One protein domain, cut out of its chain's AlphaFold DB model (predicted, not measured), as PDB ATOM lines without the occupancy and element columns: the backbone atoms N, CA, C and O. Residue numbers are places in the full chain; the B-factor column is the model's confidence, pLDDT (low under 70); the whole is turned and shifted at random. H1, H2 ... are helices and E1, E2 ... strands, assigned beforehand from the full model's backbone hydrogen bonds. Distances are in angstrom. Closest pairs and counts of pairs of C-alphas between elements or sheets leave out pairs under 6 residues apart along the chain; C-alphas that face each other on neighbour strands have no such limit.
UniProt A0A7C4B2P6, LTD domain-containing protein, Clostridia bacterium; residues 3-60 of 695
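Overview. This is residues 3 to 60 of the 695 residues of the protein "LTD domain-containing protein" of Clostridia bacterium (UniProt A0A7C4B2P6). A two-stranded hairpin, E2 and E3, lies in the middle of a loose chain, with the short helix H1 toward one end and an arm that holds E1 toward the other; residues 5 to 10 of the arm stick out. The 58 printed residues run E1, E2, E3, H1, mixed helices and strands; the sheet is antiparallel, order E2 - E3. The whole is loose, with a radius of gyration of the C-alphas of 12.9 A and spans of 39 by 27 by 19 A.

Along the chain. E2, residues 24 to 30, is 17.9 A long and begins at C-alpha 24 (4.205, 13.880, 6.170). E3, residues 33 to 41, is 16.5 A long. H1, residues 52 to 60, is 12.2 A long and ends at C-alpha 60 (22.161, 13.076, 2.801). E1, residues 10 to 13, is 7.5 A long.

Arrangement. The hairpin E2 and E3 is antiparallel at 143 degrees, with N 26 and O 39 within hydrogen-bond range at 2.9 A. E3 bends by 101 degrees at residue 36. E2 and H1 are apart. E1 is apart from E2, E3 and H1 and pairs with no named strand; residues 3 to 4 pair antiparallel with residues 10 to 12 of E1. In H1 every O i to N i+4 pair is within hydrogen-bond range.

Size, cuts and confidence. The C-alphas farthest apart, of Arg 7 and Arg 60, are 38.9 A apart. The printed part has no cut and no long link. Residues 18 to 22 and residue 30 have pLDDT under 70.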
ATOM      1  N   LEU A   3      -0.734  20.379  20.601       89.69
ATOM      2  CA  LEU A   3       0.405  20.756  21.430       89.69
ATOM      3  C   LEU A   3      -0.106  21.641  22.564       89.69
ATOM      4  O   LEU A   3      -0.756  22.650  22.301       89.69
ATOM      5  N   SER A   4       0.175  21.278  23.814       95.00
ATOM      6  CA  SER A   4      -0.215  22.066  24.990       95.00
ATOM      7  C   SER A   4       0.982  22.350  25.889       95.00
ATOM      8  O   SER A   4       1.945  21.584  25.902       95.00
ATOM      9  N   ASP A   5       0.918  23.445  26.642       93.19
ATOM     10  CA  ASP A   5       1.913  23.773  27.665       93.19
ATOM     11  C   ASP A   5       1.766  22.864  28.916       93.19
ATOM     12  O   ASP A   5       0.783  22.123  29.035       93.19
ATOM     13  N   PRO A   6       2.695  22.915  29.896       94.38
ATOM     14  CA  PRO A   6       2.598  22.111  31.121       94.38
ATOM     15  C   PRO A   6       1.361  22.387  31.993       94.38
ATOM     16  O   PRO A   6       1.112  21.654  32.946       94.38
ATOM     17  N   ARG A   7       0.599  23.451  31.709       93.94
ATOM     18  CA  ARG A   7      -0.654  23.805  32.393       93.94
ATOM     19  C   ARG A   7      -1.890  23.340  31.611       93.94
ATOM     20  O   ARG A   7      -3.007  23.637  32.026       93.94
ATOM     21  N   GLY A   8      -1.704  22.625  30.499       88.12
ATOM     22  CA  GLY A   8      -2.780  22.127  29.645       88.12
ATOM     23  C   GLY A   8      -3.372  23.181  28.706       88.12
ATOM     24  O   GLY A   8      -4.437  22.952  28.135       88.12
ATOM     25  N   ARG A   9      -2.722  24.339  28.527       91.62
ATOM     26  CA  ARG A   9      -3.179  25.350  27.570       91.62
ATOM     27  C   ARG A   9      -2.761  24.951  26.159       91.62
ATOM     28  O   ARG A   9      -1.572  24.771  25.902       91.62
ATOM     29  N   LEU A  10      -3.726  24.899  25.241       90.25
ATOM     30  CA  LEU A  10      -3.475  24.650  23.823       90.25
ATOM     31  C   LEU A  10      -2.548  25.730  23.239       90.25
ATOM     32  O   LEU A  10      -2.868  26.920  23.281       90.25
ATOM     33  N   MET A  11      -1.405  25.305  22.710       90.88
ATOM     34  CA  MET A  11      -0.422  26.144  22.024       90.88
ATOM     35  C   MET A  11      -0.579  26.071  20.508       90.88
ATOM     36  O   MET A  11      -0.430  27.082  19.830       90.88
ATOM     37  N   ASP A  12      -0.872  24.880  19.988       87.25
ATOM     38  CA  ASP A  12      -1.055  24.642  18.562       87.25
ATOM     39  C   ASP A  12      -1.894  23.377  18.344       87.25
ATOM     40  O   ASP A  12      -1.938  22.489  19.200       87.25
ATOM     41  N   SER A  13      -2.555  23.271  17.200       86.12
ATOM     42  CA  SER A  13      -3.288  22.064  16.831       86.12
ATOM     43  C   SER A  13      -3.329  21.875  15.330       86.12
ATOM     44  O   SER A  13      -3.480  22.832  14.574       86.12
ATOM     45  N   VAL A  14      -3.292  20.615  14.920       84.50
ATOM     46  CA  VAL A  14      -3.462  20.210  13.533       84.50
ATOM     47  C   VAL A  14      -4.332  18.962  13.457       84.50
ATOM     48  O   VAL A  14      -4.136  17.996  14.202       84.50
ATOM     49  N   THR A  15      -5.288  18.971  12.538       79.69
ATOM     50  CA  THR A  15      -6.025  17.774  12.133       79.69
ATOM     51  C   THR A  15      -5.364  17.262  10.865       79.69
ATOM     52  O   THR A  15      -5.522  17.863   9.809       79.69
ATOM     53  N   ALA A  16      -4.556  16.210  10.990       73.75
ATOM     54  CA  ALA A  16      -3.919  15.594   9.834       73.75
ATOM     55  C   ALA A  16      -4.942  14.735   9.069       73.75
ATOM     56  O   ALA A  16      -5.744  14.058   9.724       73.75
ATOM     57  N   PRO A  17      -4.934  14.757   7.724       73.00
ATOM     58  CA  PRO A  17      -5.700  13.805   6.926       73.00
ATOM     59  C   PRO A  17      -5.106  12.394   7.063       73.00
ATOM     60  O   PRO A  17      -4.041  12.212   7.658       73.00
ATOM     61  N   GLU A  18      -5.771  11.394   6.483       64.44
ATOM     62  CA  GLU A  18      -5.125  10.104   6.248       64.44
ATOM     63  C   GLU A  18      -3.933  10.321   5.303       64.44
ATOM     64  O   GLU A  18      -4.067  10.918   4.233       64.44
ATOM     65  N   LEU A  19      -2.743   9.916   5.745       63.47
ATOM     66  CA  LEU A  19      -1.510  10.064   4.982       63.47
ATOM     67  C   LEU A  19      -1.169   8.730   4.330       63.47
ATOM     68  O   LEU A  19      -1.248   7.683   4.970       63.47
ATOM     69  N   SER A  20      -0.739   8.775   3.070       60.06
ATOM     70  CA  SER A  20      -0.062   7.638   2.448       60.06
ATOM     71  C   SER A  20       1.228   7.303   3.198       60.06
ATOM     72  O   SER A  20       1.819   8.167   3.855       60.06
ATOM     73  N   SER A  21       1.686   6.056   3.066       61.28
ATOM     74  CA  SER A  21       3.000   5.633   3.556       61.28
ATOM     75  C   SER A  21       4.097   6.608   3.117       61.28
ATOM     76  O   SER A  21       4.015   7.229   2.054       61.28
ATOM     77  N   ASP A  22       5.093   6.788   3.985       68.06
ATOM     78  CA  ASP A  22       6.254   7.660   3.759       68.06
ATOM     79  C   ASP A  22       5.909   9.116   3.389       68.06
ATOM     80  O   ASP A  22       6.687   9.817   2.744       68.06
ATOM     81  N   SER A  23       4.739   9.596   3.824       74.56
ATOM     82  CA  SER A  23       4.294  10.982   3.655       74.56
ATOM     83  C   SER A  23       4.191  11.694   5.005       74.56
ATOM     84  O   SER A  23       4.028  11.080   6.058       74.56
ATOM     85  N   SER A  24       4.287  13.019   4.989       83.75
ATOM     86  CA  SER A  24       4.205  13.880   6.170       83.75
ATOM     87  C   SER A  24       3.140  14.958   5.978       83.75
ATOM     88  O   SER A  24       2.896  15.398   4.859       83.75
ATOM     89  N   TYR A  25       2.501  15.402   7.061       87.62
ATOM     90  CA  TYR A  25       1.681  16.615   7.051       87.62
ATOM     91  C   TYR A  25       2.512  17.735   7.670       87.62
ATOM     92  O   TYR A  25       2.830  17.675   8.858       87.62
ATOM     93  N   ARG A  26       2.923  18.715   6.861       86.75
ATOM     94  CA  ARG A  26       3.870  19.767   7.260       86.75
ATOM     95  C   ARG A  26       3.254  21.153   7.118       86.75
ATOM     96  O   ARG A  26       2.349  21.352   6.313       86.75
ATOM     97  N   ARG A  27       3.759  22.126   7.881       87.38
ATOM     98  CA  ARG A  27       3.437  23.541   7.641       87.38
ATOM     99  C   ARG A  27       4.083  23.978   6.336       87.38
ATOM    100  O   ARG A  27       5.278  23.737   6.157       87.38
ATOM    101  N   SER A  28       3.322  24.640   5.471       79.88
ATOM    102  CA  SER A  28       3.897  25.221   4.261       79.88
ATOM    103  C   SER A  28       4.871  26.342   4.636       79.88
ATOM    104  O   SER A  28       4.751  26.968   5.695       79.88
ATOM    105  N   MET A  29       5.861  26.586   3.781       77.12
ATOM    106  CA  MET A  29       6.909  27.583   4.007       77.12
ATOM    107  C   MET A  29       6.729  28.766   3.048       77.12
ATOM    108  O   MET A  29       6.497  28.582   1.853       77.12
ATOM    109  N   ARG A  30       6.863  29.994   3.557       69.12
ATOM    110  CA  ARG A  30       6.882  31.240   2.776       69.12
ATOM    111  C   ARG A  30       8.079  32.077   3.206       69.12
ATOM    112  O   ARG A  30       8.218  32.380   4.387       69.12
ATOM    113  N   ASP A  31       8.951  32.412   2.257       71.12
ATOM    114  CA  ASP A  31      10.173  33.196   2.496       71.12
ATOM    115  C   ASP A  31      11.031  32.636   3.651       71.12
ATOM    116  O   ASP A  31      11.507  33.365   4.521       71.12
ATOM    117  N   GLY A  32      11.162  31.303   3.703       70.56
ATOM    118  CA  GLY A  32      11.907  30.589   4.748       70.56
ATOM    119  C   GLY A  32      11.219  30.539   6.118       70.56
ATOM    120  O   GLY A  32      11.840  30.126   7.095       70.56
ATOM    121  N   LYS A  33       9.947  30.946   6.225       76.62
ATOM    122  CA  LYS A  33       9.170  30.921   7.472       76.62
ATOM    123  C   LYS A  33       7.948  30.004   7.365       76.62
ATOM    124  O   LYS A  33       7.282  30.023   6.331       76.62
ATOM    125  N   PRO A  34       7.592  29.258   8.427       78.38
ATOM    126  CA  PRO A  34       6.356  28.481   8.454       78.38
ATOM    127  C   PRO A  34       5.127  29.385   8.342       78.38
ATOM    128  O   PRO A  34       5.053  30.429   8.995       78.38
ATOM    129  N   THR A  35       4.143  28.969   7.552       80.81
ATOM    130  CA  THR A  35       2.837  29.625   7.480       80.81
ATOM    131  C   THR A  35       1.832  28.981   8.453       80.81
ATOM    132  O   THR A  35       2.120  28.008   9.162       80.81
ATOM    133  N   GLY A  36       0.621  29.543   8.501       77.00
ATOM    134  CA  GLY A  36      -0.522  28.933   9.184       77.00
ATOM    135  C   GLY A  36      -1.141  27.745   8.434       77.00
ATOM    136  O   GLY A  36      -1.971  27.048   9.009       77.00
ATOM    137  N   GLU A  37      -0.756  27.524   7.177       77.81
ATOM    138  CA  GLU A  37      -1.318  26.508   6.290       77.81
ATOM    139  C   GLU A  37      -0.532  25.195   6.412       77.81
ATOM    140  O   GLU A  37       0.688  25.193   6.596       77.81
ATOM    141  N   TRP A  38      -1.241  24.072   6.313       83.50
ATOM    142  CA  TRP A  38      -0.672  22.729   6.375       83.50
ATOM    143  C   TRP A  38      -0.921  21.988   5.063       83.50
ATOM    144  O   TRP A  38      -2.007  22.074   4.491       83.50
ATOM    145  N   GLU A  39       0.070  21.228   4.617       77.88
ATOM    146  CA  GLU A  39       0.056  20.492   3.356       77.88
ATOM    147  C   GLU A  39       0.579  19.066   3.545       77.88
ATOM    148  O   GLU A  39       1.411  18.793   4.416       77.88
ATOM    149  N   VAL A  40       0.087  18.143   2.718       78.00
ATOM    150  CA  VAL A  40       0.680  16.807   2.597       78.00
ATOM    151  C   VAL A  40       1.959  16.931   1.772       78.00
ATOM    152  O   VAL A  40       1.957  17.543   0.707       78.00
ATOM    153  N   SER A  41       3.043  16.345   2.265       78.44
ATOM    154  CA  SER A  41       4.343  16.275   1.609       78.44
ATOM    155  C   SER A  41       4.792  14.825   1.493       78.44
ATOM    156  O   SER A  41       4.833  14.104   2.489       78.44
ATOM    157  N   HIS A  42       5.207  14.429   0.294       75.00
ATOM    158  CA  HIS A  42       5.838  13.132   0.016       75.00
ATOM    159  C   HIS A  42       7.372  13.187   0.158       75.00
ATOM    160  O   HIS A  42       8.085  12.270  -0.234       75.00
ATOM    161  N   GLU A  43       7.875  14.283   0.730       80.38
ATOM    162  CA  GLU A  43       9.270  14.526   1.086       80.38
ATOM    163  C   GLU A  43       9.363  14.704   2.612       80.38
ATOM    164  O   GLU A  43       9.414  15.838   3.109       80.38
ATOM    165  N   PRO A  44       9.277  13.617   3.399       83.75
ATOM    166  CA  PRO A  44       9.362  13.707   4.851       83.75
ATOM    167  C   PRO A  44      10.784  14.093   5.279       83.75
ATOM    168  O   PRO A  44      11.744  13.384   4.989       83.75
ATOM    169  N   SER A  45      10.916  15.198   6.010       88.00
ATOM    170  CA  SER A  45      12.200  15.757   6.456       88.00
ATOM    171  C   SER A  45      12.323  15.839   7.993       88.00
ATOM    172  O   SER A  45      12.595  16.909   8.543       88.00
ATOM    173  N   PRO A  46      12.103  14.737   8.741       88.06
ATOM    174  CA  PRO A  46      12.043  14.773  10.202       88.06
ATOM    175  C   PRO A  46      13.349  15.296  10.816       88.06
ATOM    176  O   PRO A  46      14.415  14.721  10.616       88.06
ATOM    177  N   GLY A  47      13.253  16.382  11.591       87.75
ATOM    178  CA  GLY A  47      14.408  17.045  12.210       87.75
ATOM    179  C   GLY A  47      15.101  18.095  11.332       87.75
ATOM    180  O   GLY A  47      16.052  18.720  11.795       87.75
ATOM    181  N   TYR A  48      14.611  18.329  10.112       90.38
ATOM    182  CA  TYR A  48      15.141  19.300   9.152       90.38
ATOM    183  C   TYR A  48      14.053  20.311   8.744       90.38
ATOM    184  O   TYR A  48      12.932  20.281   9.255       90.38
ATOM    185  N   GLY A  49      14.382  21.251   7.850       86.81
ATOM    186  CA  GLY A  49      13.415  22.216   7.317       86.81
ATOM    187  C   GLY A  49      12.220  21.539   6.632       86.81
ATOM    188  O   GLY A  49      12.369  20.500   5.987       86.81
ATOM    189  N   ASN A  50      11.029  22.134   6.749       86.56
ATOM    190  CA  ASN A  50       9.794  21.672   6.092       86.56
ATOM    191  C   ASN A  50       9.752  22.072   4.601       86.56
ATOM    192  O   ASN A  50       8.740  22.552   4.096       86.56
ATOM    193  N   ASP A  51      10.868  21.905   3.902       79.06
ATOM    194  CA  ASP A  51      11.066  22.252   2.500       79.06
ATOM    195  C   ASP A  51      11.973  21.216   1.813       79.06
ATOM    196  O   ASP A  51      12.476  20.278   2.438       79.06
ATOM    197  N   GLY A  52      12.153  21.361   0.498       77.75
ATOM    198  CA  GLY A  52      12.970  20.436  -0.290       77.75
ATOM    199  C   GLY A  52      14.452  20.441   0.107       77.75
ATOM    200  O   GLY A  52      15.130  19.423  -0.043       77.75
ATOM    201  N   ASP A  53      14.959  21.546   0.664       81.94
ATOM    202  CA  ASP A  53      16.344  21.635   1.138       81.94
ATOM    203  C   ASP A  53      16.524  20.816   2.421       81.94
ATOM    204  O   ASP A  53      17.482  20.046   2.541       81.94
ATOM    205  N   GLY A  54      15.565  20.914   3.347       86.25
ATOM    206  CA  GLY A  54      15.505  20.089   4.545       86.25
ATOM    207  C   GLY A  54      15.341  18.603   4.230       86.25
ATOM    208  O   GLY A  54      16.037  17.781   4.821       86.25
ATOM    209  N   PHE A  55      14.501  18.245   3.255       85.19
ATOM    210  CA  PHE A  55      14.409  16.866   2.767       85.19
ATOM    211  C   PHE A  55      15.727  16.378   2.161       85.19
ATOM    212  O   PHE A  55      16.221  15.307   2.509       85.19
ATOM    213  N   SER A  56      16.355  17.190   1.311       82.88
ATOM    214  CA  SER A  56      17.644  16.850   0.708       82.88
ATOM    215  C   SER A  56      18.734  16.647   1.765       82.88
ATOM    216  O   SER A  56      19.571  15.758   1.622       82.88
ATOM    217  N   GLN A  57      18.729  17.446   2.838       84.19
ATOM    218  CA  GLN A  57      19.643  17.270   3.964       84.19
ATOM    219  C   GLN A  57      19.331  15.990   4.749       84.19
ATOM    220  O   GLN A  57      20.244  15.209   5.000       84.19
ATOM    221  N   PHE A  58      18.055  15.721   5.043       87.81
ATOM    222  CA  PHE A  58      17.621  14.474   5.677       87.81
ATOM    223  C   PHE A  58      18.123  13.241   4.916       87.81
ATOM    224  O   PHE A  58      18.688  12.335   5.526       87.81
ATOM    225  N   VAL A  59      17.963  13.217   3.589       82.94
ATOM    226  CA  VAL A  59      18.419  12.107   2.738       82.94
ATOM    227  C   VAL A  59      19.944  11.976   2.751       82.94
ATOM    228  O   VAL A  59      20.451  10.858   2.834       82.94
ATOM    229  N   ARG A  60      20.688  13.091   2.708       83.00
ATOM    230  CA  ARG A  60      22.161  13.076   2.801       83.00
ATOM    231  C   ARG A  60      22.660  12.515   4.129       83.00
ATOM    232  O   ARG A  60      23.626  11.759   4.130       83.00
TER     233      ARG A  60